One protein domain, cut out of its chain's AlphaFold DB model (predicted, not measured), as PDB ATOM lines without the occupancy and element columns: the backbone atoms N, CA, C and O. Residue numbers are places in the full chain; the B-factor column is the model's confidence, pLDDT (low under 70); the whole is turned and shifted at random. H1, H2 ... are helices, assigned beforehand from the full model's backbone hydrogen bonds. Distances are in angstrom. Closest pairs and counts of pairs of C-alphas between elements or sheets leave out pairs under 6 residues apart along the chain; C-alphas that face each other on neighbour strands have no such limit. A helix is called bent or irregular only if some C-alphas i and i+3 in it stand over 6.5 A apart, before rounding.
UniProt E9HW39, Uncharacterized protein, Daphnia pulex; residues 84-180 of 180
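Overview. This is residues 84 to 180 of the 180 residues of an uncharacterized protein of Daphnia pulex (UniProt E9HW39). The long helix H3 runs through the middle of a helical cluster: H2 folds back beside its first part, H5 crosses it there, and H1 runs near it; residues 146 to 151 stick out. The printed part has 97 residues, 64 of them in the five named helices H1 to H5 in chain order, with no named strand; the class is all helix. The whole is compact, radius of gyration of the C-alphas 13.6 A, spans 39 by 28 by 25 A.

Along the chain. Find C-alpha 127 at (49.302, 47.590, -34.137); H3 runs 28.7 A to residue 146. H1, residues 87 to 103, spans 24.2 A. H2 is 118 to 124, H4 158 to 161. H5, 163 to 178, 23.3 A, ends at (44.865, 32.352, -36.461); it is irregular, C-alphas 164 and 167 being 7.2 A apart.

Arrangement. Closest C-alphas show H3, the hub, touching H2 in a hairpin at Lys 130 and Phe 122, 5.4 A, and H5 at Leu 131 and Val 172, 6.9 A, about perpendicular at 84 degrees. H4 touches H2 at Leu 159 and Ala 119, 5.9 A, and only just touches H3, with 3 pairs of C-alphas within 8 A, the closest Leu 159 and Phe 134, 7.1 A. H1 is close to H3 but not clearly touching, Gln 98 to Leu 139, 7.5 A. Every O i to N i+4 pair is within hydrogen-bond range in H1, H2 and H3, 10 of 12 in H5; H4 is too short for one.

Size, cuts and confidence. The printed part has no cut; links H1 to H2 and H3 to H4 are long. Look for pLDDT under 70 in 37 residues, among them 145 to 156.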
ATOM      1  N   SER A  84      54.111  40.016 -33.799       66.12
ATOM      2  CA  SER A  84      54.989  40.256 -32.646       66.12
ATOM      3  C   SER A  84      54.218  40.518 -31.348       66.12
ATOM      4  O   SER A  84      54.840  40.786 -30.319       66.12
ATOM      5  N   ILE A  85      52.882  40.471 -31.377       72.44
ATOM      6  CA  ILE A  85      52.054  40.663 -30.185       72.44
ATOM      7  C   ILE A  85      52.191  39.446 -29.272       72.44
ATOM      8  O   ILE A  85      51.984  38.306 -29.682       72.44
ATOM      9  N   ASP A  86      52.483  39.698 -27.999       75.19
ATOM     10  CA  ASP A  86      52.366  38.685 -26.955       75.19
ATOM     11  C   ASP A  86      50.881  38.467 -26.627       75.19
ATOM     12  O   ASP A  86      50.290  39.145 -25.779       75.19
ATOM     13  N   PHE A  87      50.260  37.529 -27.345       72.19
ATOM     14  CA  PHE A  87      48.854  37.177 -27.157       72.19
ATOM     15  C   PHE A  87      48.571  36.609 -25.765       72.19
ATOM     16  O   PHE A  87      47.466  36.788 -25.259       72.19
ATOM     17  N   HIS A  88      49.554  35.981 -25.116       74.75
ATOM     18  CA  HIS A  88      49.376  35.446 -23.771       74.75
ATOM     19  C   HIS A  88      49.296  36.568 -22.733       74.75
ATOM     20  O   HIS A  88      48.382  36.586 -21.907       74.75
ATOM     21  N   ALA A  89      50.202  37.547 -22.809       76.62
ATOM     22  CA  ALA A  89      50.123  38.745 -21.979       76.62
ATOM     23  C   ALA A  89      48.815  39.512 -22.232       76.62
ATOM     24  O   ALA A  89      48.140  39.916 -21.285       76.62
ATOM     25  N   LEU A  90      48.406  39.640 -23.499       77.31
ATOM     26  CA  LEU A  90      47.148  40.288 -23.865       77.31
ATOM     27  C   LEU A  90      45.920  39.547 -23.310       77.31
ATOM     28  O   LEU A  90      44.990  40.184 -22.824       77.31
ATOM     29  N   GLU A  91      45.903  38.214 -23.344       76.94
ATOM     30  CA  GLU A  91      44.815  37.409 -22.779       76.94
ATOM     31  C   GLU A  91      44.689  37.620 -21.262       76.94
ATOM     32  O   GLU A  91      43.580  37.760 -20.732       76.94
ATOM     33  N   VAL A  92      45.821  37.681 -20.552       80.62
ATOM     34  CA  VAL A  92      45.858  37.994 -19.116       80.62
ATOM     35  C   VAL A  92      45.312  39.400 -18.848       80.62
ATOM     36  O   VAL A  92      44.485  39.570 -17.943       80.62
ATOM     37  N   ASP A  93      45.704  40.388 -19.656       81.62
ATOM     38  CA  ASP A  93      45.197  41.761 -19.565       81.62
ATOM     39  C   ASP A  93      43.677  41.818 -19.804       81.62
ATOM     40  O   ASP A  93      42.961  42.460 -19.038       81.62
ATOM     41  N   ILE A  94      43.148  41.092 -20.799       80.69
ATOM     42  CA  ILE A  94      41.705  41.027 -21.098       80.69
ATOM     43  C   ILE A  94      40.922  40.384 -19.950       80.69
ATOM     44  O   ILE A  94      39.867  40.888 -19.567       80.69
ATOM     45  N   LYS A  95      41.415  39.285 -19.371       79.94
ATOM     46  CA  LYS A  95      40.750  38.640 -18.223       79.94
ATOM     47  C   LYS A  95      40.725  39.565 -17.010       79.94
ATOM     48  O   LYS A  95      39.715  39.653 -16.309       79.94
ATOM     49  N   THR A  96      41.821  40.288 -16.789       80.62
ATOM     50  CA  THR A  96      41.925  41.293 -15.728       80.62
ATOM     51  C   THR A  96      40.956  42.447 -15.978       80.62
ATOM     52  O   THR A  96      40.235  42.843 -15.068       80.62
ATOM     53  N   GLU A  97      40.867  42.930 -17.216       78.69
ATOM     54  CA  GLU A  97      39.921  43.957 -17.658       78.69
ATOM     55  C   GLU A  97      38.462  43.528 -17.443       78.69
ATOM     56  O   GLU A  97      37.671  44.291 -16.896       78.69
ATOM     57  N   GLN A  98      38.092  42.307 -17.840       75.75
ATOM     58  CA  GLN A  98      36.740  41.771 -17.652       75.75
ATOM     59  C   GLN A  98      36.374  41.668 -16.170       75.75
ATOM     60  O   GLN A  98      35.289  42.089 -15.768       75.75
ATOM     61  N   MET A  99      37.299  41.168 -15.345       75.88
ATOM     62  CA  MET A  99      37.110  41.106 -13.899       75.88
ATOM     63  C   MET A  99      36.970  42.513 -13.307       75.88
ATOM     64  O   MET A  99      36.057  42.771 -12.526       75.88
ATOM     65  N   LEU A 100      37.839  43.446 -13.694       73.69
ATOM     66  CA  LEU A 100      37.777  44.818 -13.208       73.69
ATOM     67  C   LEU A 100      36.497  45.509 -13.637       73.69
ATOM     68  O   LEU A 100      35.918  46.178 -12.807       73.69
ATOM     69  N   ARG A 101      35.988  45.310 -14.850       71.06
ATOM     70  CA  ARG A 101      34.711  45.904 -15.274       71.06
ATOM     71  C   ARG A 101      33.515  45.347 -14.513       71.06
ATOM     72  O   ARG A 101      32.580  46.095 -14.251       71.06
ATOM     73  N   TYR A 102      33.574  44.084 -14.097       66.19
ATOM     74  CA  TYR A 102      32.575  43.500 -13.203       66.19
ATOM     75  C   TYR A 102      32.585  44.151 -11.803       66.19
ATOM     76  O   TYR A 102      31.532  44.313 -11.191       66.19
ATOM     77  N   PHE A 103      33.754  44.561 -11.292       63.41
ATOM     78  CA  PHE A 103      33.894  45.142  -9.943       63.41
ATOM     79  C   PHE A 103      33.991  46.686  -9.895       63.41
ATOM     80  O   PHE A 103      33.664  47.296  -8.880       63.41
ATOM     81  N   LEU A 104      34.456  47.324 -10.965       61.22
ATOM     82  CA  LEU A 104      34.874  48.722 -11.110       61.22
ATOM     83  C   LEU A 104      34.631  49.176 -12.566       61.22
ATOM     84  O   LEU A 104      35.510  49.110 -13.422       61.22
ATOM     85  N   TYR A 105      33.441  49.717 -12.835       59.62
ATOM     86  CA  TYR A 105      32.965  50.118 -14.173       59.62
ATOM     87  C   TYR A 105      33.835  51.144 -14.932       59.62
ATOM     88  O   TYR A 105      33.614  51.365 -16.123       59.62
ATOM     89  N   TYR A 106      34.796  51.801 -14.275       58.31
ATOM     90  CA  TYR A 106      35.495  52.973 -14.821       58.31
ATOM     91  C   TYR A 106      36.992  52.775 -15.075       58.31
ATOM     92  O   TYR A 106      37.627  53.686 -15.602       58.31
ATOM     93  N   TYR A 107      37.568  51.628 -14.707       58.56
ATOM     94  CA  TYR A 107      39.003  51.392 -14.864       58.56
ATOM     95  C   TYR A 107      39.274  50.432 -16.021       58.56
ATOM     96  O   TYR A 107      38.811  49.295 -16.006       58.56
ATOM     97  N   SER A 108      40.041  50.905 -17.006       63.97
ATOM     98  CA  SER A 108      40.568  50.081 -18.091       63.97
ATOM     99  C   SER A 108      42.068  49.892 -17.882       63.97
ATOM    100  O   SER A 108      42.821  50.858 -17.807       63.97
ATOM    101  N   VAL A 109      42.492  48.644 -17.742       67.81
ATOM    102  CA  VAL A 109      43.883  48.188 -17.802       67.81
ATOM    103  C   VAL A 109      44.360  48.128 -19.252       67.81
ATOM    104  O   VAL A 109      45.527  48.407 -19.512       67.81
ATOM    105  N   LEU A 110      43.459  47.852 -20.204       64.94
ATOM    106  CA  LEU A 110      43.791  47.841 -21.634       64.94
ATOM    107  C   LEU A 110      44.169  49.220 -22.179       64.94
ATOM    108  O   LEU A 110      44.918  49.300 -23.152       64.94
ATOM    109  N   ILE A 111      43.663  50.297 -21.571       67.81
ATOM    110  CA  ILE A 111      43.983  51.659 -21.987       67.81
ATOM    111  C   ILE A 111      44.353  52.514 -20.776       67.81
ATOM    112  O   ILE A 111      43.496  52.896 -19.978       67.81
ATOM    113  N   GLN A 112      45.634  52.868 -20.662       59.66
ATOM    114  CA  GLN A 112      46.092  53.859 -19.689       59.66
ATOM    115  C   GLN A 112      45.529  55.233 -20.066       59.66
ATOM    116  O   GLN A 112      45.980  55.830 -21.034       59.66
ATOM    117  N   SER A 113      44.519  55.694 -19.315       56.31
ATOM    118  CA  SER A 113      43.915  57.039 -19.351       56.31
ATOM    119  C   SER A 113      44.044  57.771 -20.698       56.31
ATOM    120  O   SER A 113      44.982  58.542 -20.908       56.31
ATOM    121  N   LEU A 114      43.081  57.551 -21.596       60.22
ATOM    122  CA  LEU A 114      42.998  58.268 -22.870       60.22
ATOM    123  C   LEU A 114      43.009  59.778 -22.641       60.22
ATOM    124  O   LEU A 114      42.116  60.322 -21.989       60.22
ATOM    125  N   SER A 115      44.020  60.447 -23.190       58.31
ATOM    126  CA  SER A 115      44.078  61.911 -23.223       58.31
ATOM    127  C   SER A 115      43.317  62.497 -24.421       58.31
ATOM    128  O   SER A 115      42.850  63.632 -24.340       58.31
ATOM    129  N   ASN A 116      43.133  61.711 -25.492       64.75
ATOM    130  CA  ASN A 116      42.459  62.093 -26.737       64.75
ATOM    131  C   ASN A 116      41.300  61.132 -27.095       64.75
ATOM    132  O   ASN A 116      41.073  60.130 -26.419       64.75
ATOM    133  N   SER A 117      40.561  61.455 -28.166       73.88
ATOM    134  CA  SER A 117      39.513  60.597 -28.757       73.88
ATOM    135  C   SER A 117      40.081  59.253 -29.238       73.88
ATOM    136  O   SER A 117      41.237  59.183 -29.664       73.88
ATOM    137  N   TYR A 118      39.260  58.196 -29.197       73.12
ATOM    138  CA  TYR A 118      39.665  56.839 -29.583       73.12
ATOM    139  C   TYR A 118      40.163  56.782 -31.030       73.12
ATOM    140  O   TYR A 118      41.162  56.122 -31.295       73.12
ATOM    141  N   ALA A 119      39.515  57.509 -31.945       74.25
ATOM    142  CA  ALA A 119      39.905  57.569 -33.355       74.25
ATOM    143  C   ALA A 119      41.317  58.154 -33.545       74.25
ATOM    144  O   ALA A 119      42.145  57.598 -34.263       74.25
ATOM    145  N   LEU A 120      41.632  59.236 -32.828       75.44
ATOM    146  CA  LEU A 120      42.929  59.907 -32.937       75.44
ATOM    147  C   LEU A 120      44.066  59.089 -32.306       75.44
ATOM    148  O   LEU A 120      45.186  59.082 -32.813       75.44
ATOM    149  N   GLU A 121      43.788  58.395 -31.203       78.19
ATOM    150  CA  GLU A 121      44.751  57.474 -30.589       78.19
ATOM    151  C   GLU A 121      44.958  56.238 -31.462       78.19
ATOM    152  O   GLU A 121      46.088  55.776 -31.589       78.19
ATOM    153  N   PHE A 122      43.910  55.750 -32.131       76.62
ATOM    154  CA  PHE A 122      44.001  54.632 -33.064       76.62
ATOM    155  C   PHE A 122      44.901  54.964 -34.254       76.62
ATOM    156  O   PHE A 122      45.812  54.201 -34.546       76.62
ATOM    157  N   GLU A 123      44.745  56.129 -34.883       77.75
ATOM    158  CA  GLU A 123      45.584  56.539 -36.021       77.75
ATOM    159  C   GLU A 123      47.077  56.667 -35.679       77.75
ATOM    160  O   GLU A 123      47.934  56.448 -36.535       77.75
ATOM    161  N   ARG A 124      47.400  57.017 -34.429       77.44
ATOM    162  CA  ARG A 124      48.781  57.246 -33.965       77.44
ATOM    163  C   ARG A 124      49.422  56.024 -33.315       77.44
ATOM    164  O   ARG A 124      50.618  56.053 -33.026       77.44
ATOM    165  N   SER A 125      48.627  54.993 -33.058       75.44
ATOM    166  CA  SER A 125      49.025  53.795 -32.333       75.44
ATOM    167  C   SER A 125      49.727  52.784 -33.228       75.44
ATOM    168  O   SER A 125      49.404  52.622 -34.405       75.44
ATOM    169  N   ASP A 126      50.666  52.045 -32.640       75.06
ATOM    170  CA  ASP A 126      51.175  50.812 -33.226       75.06
ATOM    171  C   ASP A 126      50.095  49.716 -33.198       75.06
ATOM    172  O   ASP A 126      49.089  49.818 -32.494       75.06
ATOM    173  N   GLN A 127      50.306  48.641 -33.950       73.44
ATOM    174  CA  GLN A 127      49.302  47.590 -34.137       73.44
ATOM    175  C   GLN A 127      48.854  46.907 -32.836       73.44
ATOM    176  O   GLN A 127      47.681  46.563 -32.688       73.44
ATOM    177  N   THR A 128      49.750  46.784 -31.852       74.38
ATOM    178  CA  THR A 128      49.414  46.247 -30.525       74.38
ATOM    179  C   THR A 128      48.452  47.171 -29.789       74.38
ATOM    180  O   THR A 128      47.455  46.734 -29.211       74.38
ATOM    181  N   SER A 129      48.736  48.471 -29.827       77.50
ATOM    182  CA  SER A 129      47.914  49.500 -29.196       77.50
ATOM    183  C   SER A 129      46.567  49.656 -29.908       77.50
ATOM    184  O   SER A 129      45.539  49.745 -29.238       77.50
ATOM    185  N   LYS A 130      46.531  49.562 -31.246       79.56
ATOM    186  CA  LYS A 130      45.285  49.508 -32.034       79.56
ATOM    187  C   LYS A 130      44.395  48.335 -31.613       79.56
ATOM    188  O   LYS A 130      43.208  48.534 -31.353       79.56
ATOM    189  N   LEU A 131      44.968  47.136 -31.466       77.06
ATOM    190  CA  LEU A 131      44.247  45.953 -30.983       77.06
ATOM    191  C   LEU A 131      43.704  46.159 -29.558       77.06
ATOM    192  O   LEU A 131      42.542  45.853 -29.294       77.06
ATOM    193  N   ARG A 132      44.500  46.725 -28.641       80.56
ATOM    194  CA  ARG A 132      44.061  47.030 -27.263       80.56
ATOM    195  C   ARG A 132      42.926  48.058 -27.214       80.56
ATOM    196  O   ARG A 132      41.962  47.859 -26.473       80.56
ATOM    197  N   LEU A 133      43.011  49.123 -28.018       79.88
ATOM    198  CA  LEU A 133      41.960  50.140 -28.150       79.88
ATOM    199  C   LEU A 133      40.653  49.515 -28.645       79.88
ATOM    200  O   LEU A 133      39.599  49.724 -28.039       79.88
ATOM    201  N   PHE A 134      40.742  48.692 -29.693       80.12
ATOM    202  CA  PHE A 134      39.602  47.981 -30.257       80.12
ATOM    203  C   PHE A 134      38.953  47.028 -29.246       80.12
ATOM    204  O   PHE A 134      37.748  47.101 -29.003       80.12
ATOM    205  N   LEU A 135      39.745  46.160 -28.609       79.50
ATOM    206  CA  LEU A 135      39.248  45.203 -27.618       79.50
ATOM    207  C   LEU A 135      38.597  45.907 -26.426       79.50
ATOM    208  O   LEU A 135      37.583  45.439 -25.915       79.50
ATOM    209  N   SER A 136      39.127  47.054 -26.008       80.38
ATOM    210  CA  SER A 136      38.527  47.846 -24.938       80.38
ATOM    211  C   SER A 136      37.166  48.442 -25.326       80.38
ATOM    212  O   SER A 136      36.248  48.414 -24.497       80.38
ATOM    213  N   GLU A 137      36.979  48.940 -26.558       79.75
ATOM    214  CA  GLU A 137      35.651  49.354 -27.048       79.75
ATOM    215  C   GLU A 137      34.698  48.158 -27.177       79.75
ATOM    216  O   GLU A 137      33.564  48.232 -26.700       79.75
ATOM    217  N   LEU A 138      35.163  47.030 -27.721       79.44
ATOM    218  CA  LEU A 138      34.359  45.815 -27.872       79.44
ATOM    219  C   LEU A 138      33.880  45.275 -26.518       79.44
ATOM    220  O   LEU A 138      32.692  45.012 -26.338       79.44
ATOM    221  N   LEU A 139      34.772  45.179 -25.529       77.12
ATOM    222  CA  LEU A 139      34.420  44.796 -24.157       77.12
ATOM    223  C   LEU A 139      33.446  45.793 -23.521       77.12
ATOM    224  O   LEU A 139      32.673  45.420 -22.642       77.12
ATOM    225  N   THR A 140      33.469  47.062 -23.946       76.31
ATOM    226  CA  THR A 140      32.538  48.081 -23.442       76.31
ATOM    227  C   THR A 140      31.142  47.835 -23.987       76.31
ATOM    228  O   THR A 140      30.182  47.865 -23.220       76.31
ATOM    229  N   LEU A 141      31.029  47.531 -25.281       77.25
ATOM    230  CA  LEU A 141      29.754  47.146 -25.881       77.25
ATOM    231  C   LEU A 141      29.208  45.848 -25.298       77.25
ATOM    232  O   LEU A 141      28.024  45.785 -24.979       77.25
ATOM    233  N   MET A 142      30.052  44.829 -25.126       75.88
ATOM    234  CA  MET A 142      29.614  43.555 -24.553       75.88
ATOM    235  C   MET A 142      29.069  43.753 -23.132       75.88
ATOM    236  O   MET A 142      27.963  43.299 -22.844       75.88
ATOM    237  N   ALA A 143      29.753  44.535 -22.291       73.12
ATOM    238  CA  ALA A 143      29.265  44.871 -20.952       73.12
ATOM    239  C   ALA A 143      27.938  45.659 -20.973       73.12
ATOM    240  O   ALA A 143      27.043  45.386 -20.176       73.12
ATOM    241  N   GLN A 144      27.772  46.600 -21.910       71.94
ATOM    242  CA  GLN A 144      26.507  47.330 -22.093       71.94
ATOM    243  C   GLN A 144      25.365  46.443 -22.605       71.94
ATOM    244  O   GLN A 144      24.203  46.755 -22.366       71.94
ATOM    245  N   SER A 145      25.673  45.360 -23.323       67.88
ATOM    246  CA  SER A 145      24.661  44.434 -23.842       67.88
ATOM    247  C   SER A 145      24.111  43.482 -22.777       67.88
ATOM    248  O   SER A 145      22.941  43.107 -22.846       67.88
ATOM    249  N   GLU A 146      24.920  43.125 -21.772       64.06
ATOM    250  CA  GLU A 146      24.490  42.284 -20.647       64.06
ATOM    251  C   GLU A 146      23.685  43.074 -19.603       64.06
ATOM    252  O   GLU A 146      22.749  42.541 -19.001       64.06
ATOM    253  N   GLU A 147      23.976  44.367 -19.424       57.50
ATOM    254  CA  GLU A 147      23.171  45.268 -18.599       57.50
ATOM    255  C   GLU A 147      22.094  45.983 -19.422       57.50
ATOM    256  O   GLU A 147      22.258  47.126 -19.846       57.50
ATOM    257  N   ILE A 148      20.920  45.365 -19.567       48.47
ATOM    258  CA  ILE A 148      19.705  46.087 -19.982       48.47
ATOM    259  C   ILE A 148      19.268  46.992 -18.814       48.47
ATOM    260  O   ILE A 148      18.329  46.690 -18.077       48.47
ATOM    261  N   ARG A 149      19.983  48.097 -18.591       51.91
ATOM    262  CA  ARG A 149      19.572  49.178 -17.690       51.91
ATOM    263  C   ARG A 149      19.159  50.376 -18.550       51.91
ATOM    264  O   ARG A 149      19.988  50.897 -19.282       51.91
ATOM    265  N   PRO A 150      17.902  50.843 -18.472       48.81
ATOM    266  CA  PRO A 150      17.394  51.916 -19.335       48.81
ATOM    267  C   PRO A 150      18.018  53.303 -19.072       48.81
ATOM    268  O   PRO A 150      17.732  54.240 -19.809       48.81
ATOM    269  N   GLU A 151      18.863  53.440 -18.045       49.81
ATOM    270  CA  GLU A 151      19.401  54.717 -17.550       49.81
ATOM    271  C   GLU A 151      20.906  54.903 -17.837       49.81
ATOM    272  O   GLU A 151      21.477  55.946 -17.517       49.81
ATOM    273  N   THR A 152      21.590  53.906 -18.410       53.06
ATOM    274  CA  THR A 152      22.998  54.052 -18.792       53.06
ATOM    275  C   THR A 152      23.075  54.667 -20.181       53.06
ATOM    276  O   THR A 152      22.730  54.049 -21.184       53.06
ATOM    277  N   THR A 153      23.536  55.916 -20.252       53.59
ATOM    278  CA  THR A 153      23.939  56.555 -21.506       53.59
ATOM    279  C   THR A 153      24.876  55.608 -22.255       53.59
ATOM    280  O   THR A 153      26.010  55.402 -21.820       53.59
ATOM    281  N   TYR A 154      24.398  55.004 -23.347       59.12
ATOM    282  CA  TYR A 154      25.214  54.149 -24.206       59.12
ATOM    283  C   TYR A 154      26.487  54.908 -24.578       59.12
ATOM    284  O   TYR A 154      26.427  55.988 -25.172       59.12
ATOM    285  N   LYS A 155      27.650  54.376 -24.189       64.69
ATOM    286  CA  LYS A 155      28.924  54.971 -24.593       64.69
ATOM    287  C   LYS A 155      29.051  54.761 -26.099       64.69
ATOM    288  O   LYS A 155      29.064  53.623 -26.554       64.69
ATOM    289  N   SER A 156      29.109  55.855 -26.854       65.19
ATOM    290  CA  SER A 156      29.371  55.803 -28.293       65.19
ATOM    291  C   SER A 156      30.740  55.166 -28.539       65.19
ATOM    292  O   SER A 156      31.707  55.552 -27.883       65.19
ATOM    293  N   CYS A 157      30.813  54.206 -29.462       71.12
ATOM    294  CA  CYS A 157      32.055  53.529 -29.843       71.12
ATOM    295  C   CYS A 157      32.610  54.137 -31.125       71.12
ATOM    296  O   CYS A 157      32.165  53.805 -32.221       71.12
ATOM    297  N   GLU A 158      33.542  55.071 -30.993       74.19
ATOM    298  CA  GLU A 158      34.019  55.865 -32.126       74.19
ATOM    299  C   GLU A 158      34.692  55.001 -33.200       74.19
ATOM    300  O   GLU A 158      34.488  55.275 -34.381       74.19
ATOM    301  N   LEU A 159      35.421  53.941 -32.825       74.75
ATOM    302  CA  LEU A 159      36.113  53.088 -33.801       74.75
ATOM    303  C   LEU A 159      35.130  52.172 -34.525       74.75
ATOM    304  O   LEU A 159      35.175  52.049 -35.744       74.75
ATOM    305  N   LEU A 160      34.203  51.571 -33.778       72.56
ATOM    306  CA  LEU A 160      33.206  50.647 -34.326       72.56
ATOM    307  C   LEU A 160      32.138  51.334 -35.187       72.56
ATOM    308  O   LEU A 160      31.506  50.676 -36.011       72.56
ATOM    309  N   TYR A 161      31.933  52.641 -35.019       75.38
ATOM    310  CA  TYR A 161      31.040  53.420 -35.881       75.38
ATOM    311  C   TYR A 161      31.707  53.902 -37.176       75.38
ATOM    312  O   TYR A 161      31.001  54.315 -38.099       75.38
ATOM    313  N   GLN A 162      33.037  53.865 -37.271       78.06
ATOM    314  CA  GLN A 162      33.767  54.386 -38.420       78.06
ATOM    315  C   GLN A 162      34.194  53.262 -39.369       78.06
ATOM    316  O   GLN A 162      35.158  52.543 -39.124       78.06
ATOM    317  N   GLU A 163      33.499  53.158 -40.512       74.31
ATOM    318  CA  GLU A 163      33.761  52.154 -41.562       74.31
ATOM    319  C   GLU A 163      35.227  52.131 -42.033       74.31
ATOM    320  O   GLU A 163      35.740  51.080 -42.402       74.31
ATOM    321  N   ILE A 164      35.917  53.273 -41.971       75.69
ATOM    322  CA  ILE A 164      37.303  53.431 -42.433       75.69
ATOM    323  C   ILE A 164      38.315  52.562 -41.675       75.69
ATOM    324  O   ILE A 164      39.359  52.241 -42.234       75.69
ATOM    325  N   TYR A 165      38.017  52.161 -40.434       75.00
ATOM    326  CA  TYR A 165      38.930  51.353 -39.622       75.00
ATOM    327  C   TYR A 165      38.632  49.850 -39.698       75.00
ATOM    328  O   TYR A 165      39.421  49.050 -39.198       75.00
ATOM    329  N   PHE A 166      37.524  49.435 -40.328       73.94
ATOM    330  CA  PHE A 166      37.095  48.033 -40.318       73.94
ATOM    331  C   PHE A 166      38.054  47.097 -41.037       73.94
ATOM    332  O   PHE A 166      38.257  45.988 -40.557       73.94
ATOM    333  N   ASP A 167      38.634  47.513 -42.163       71.62
ATOM    334  CA  ASP A 167      39.564  46.653 -42.900       71.62
ATOM    335  C   ASP A 167      40.831  46.385 -42.078       71.62
ATOM    336  O   ASP A 167      41.245  45.234 -41.946       71.62
ATOM    337  N   GLU A 168      41.388  47.418 -41.437       70.31
ATOM    338  CA  GLU A 168      42.568  47.270 -40.582       70.31
ATOM    339  C   GLU A 168      42.257  46.431 -39.333       70.31
ATOM    340  O   GLU A 168      43.001  45.514 -38.992       70.31
ATOM    341  N   VAL A 169      41.115  46.673 -38.686       71.75
ATOM    342  CA  VAL A 169      40.648  45.886 -37.535       71.75
ATOM    343  C   VAL A 169      40.371  44.426 -37.910       71.75
ATOM    344  O   VAL A 169      40.677  43.522 -37.133       71.75
ATOM    345  N   ALA A 170      39.783  44.172 -39.078       73.94
ATOM    346  CA  ALA A 170      39.501  42.821 -39.544       73.94
ATOM    347  C   ALA A 170      40.798  42.043 -39.773       73.94
ATOM    348  O   ALA A 170      40.894  40.897 -39.346       73.94
ATOM    349  N   ASP A 171      41.805  42.674 -40.374       70.19
ATOM    350  CA  ASP A 171      43.110  42.053 -40.588       70.19
ATOM    351  C   ASP A 171      43.793  41.732 -39.243       70.19
ATOM    352  O   ASP A 171      44.268  40.613 -39.040       70.19
ATOM    353  N   VAL A 172      43.739  42.664 -38.283       67.44
ATOM    354  CA  VAL A 172      44.212  42.486 -36.898       67.44
ATOM    355  C   VAL A 172      43.526  41.295 -36.208       67.44
ATOM    356  O   VAL A 172      44.192  40.447 -35.612       67.44
ATOM    357  N   LEU A 173      42.196  41.199 -36.304       69.31
ATOM    358  CA  LEU A 173      41.410  40.109 -35.717       69.31
ATOM    359  C   LEU A 173      41.668  38.768 -36.404       69.31
ATOM    360  O   LEU A 173      41.752  37.744 -35.730       69.31
ATOM    361  N   CYS A 174      41.808  38.758 -37.729       69.06
ATOM    362  CA  CYS A 174      42.142  37.556 -38.484       69.06
ATOM    363  C   CYS A 174      43.502  36.990 -38.066       69.06
ATOM    364  O   CYS A 174      43.633  35.771 -37.961       69.06
ATOM    365  N   VAL A 175      44.489  37.849 -37.784       65.69
ATOM    366  CA  VAL A 175      45.780  37.410 -37.233       65.69
ATOM    367  C   VAL A 175      45.592  36.825 -35.836       65.69
ATOM    368  O   VAL A 175      46.005  35.696 -35.594       65.69
ATOM    369  N   ALA A 176      44.917  37.552 -34.940       64.12
ATOM    370  CA  ALA A 176      44.700  37.109 -33.563       64.12
ATOM    371  C   ALA A 176      43.960  35.760 -33.474       64.12
ATOM    372  O   ALA A 176      44.310  34.919 -32.655       64.12
ATOM    373  N   LEU A 177      42.965  35.530 -34.339       65.25
ATOM    374  CA  LEU A 177      42.221  34.268 -34.414       65.25
ATOM    375  C   LEU A 177      43.039  33.107 -34.992       65.25
ATOM    376  O   LEU A 177      42.718  31.956 -34.722       65.25
ATOM    377  N   ALA A 178      44.045  33.382 -35.823       64.44
ATOM    378  CA  ALA A 178      44.865  32.352 -36.461       64.44
ATOM    379  C   ALA A 178      46.066  31.898 -35.608       64.44
ATOM    380  O   ALA A 178      46.698  30.886 -35.941       64.44
ATOM    381  N   GLU A 179      46.404  32.663 -34.569       62.12
ATOM    382  CA  GLU A 179      47.464  32.374 -33.593       62.12
ATOM    383  C   GLU A 179      46.933  31.704 -32.309       62.12
ATOM    384  O   GLU A 179      47.726  31.288 -31.463       62.12
ATOM    385  N   HIS A 180      45.609  31.565 -32.174       48.56
ATOM    386  CA  HIS A 180      44.929  30.944 -31.035       48.56
ATOM    387  C   HIS A 180      44.319  29.579 -31.390       48.56
ATOM    388  O   HIS A 180      44.184  28.747 -30.458       48.56
TER     389      HIS A 180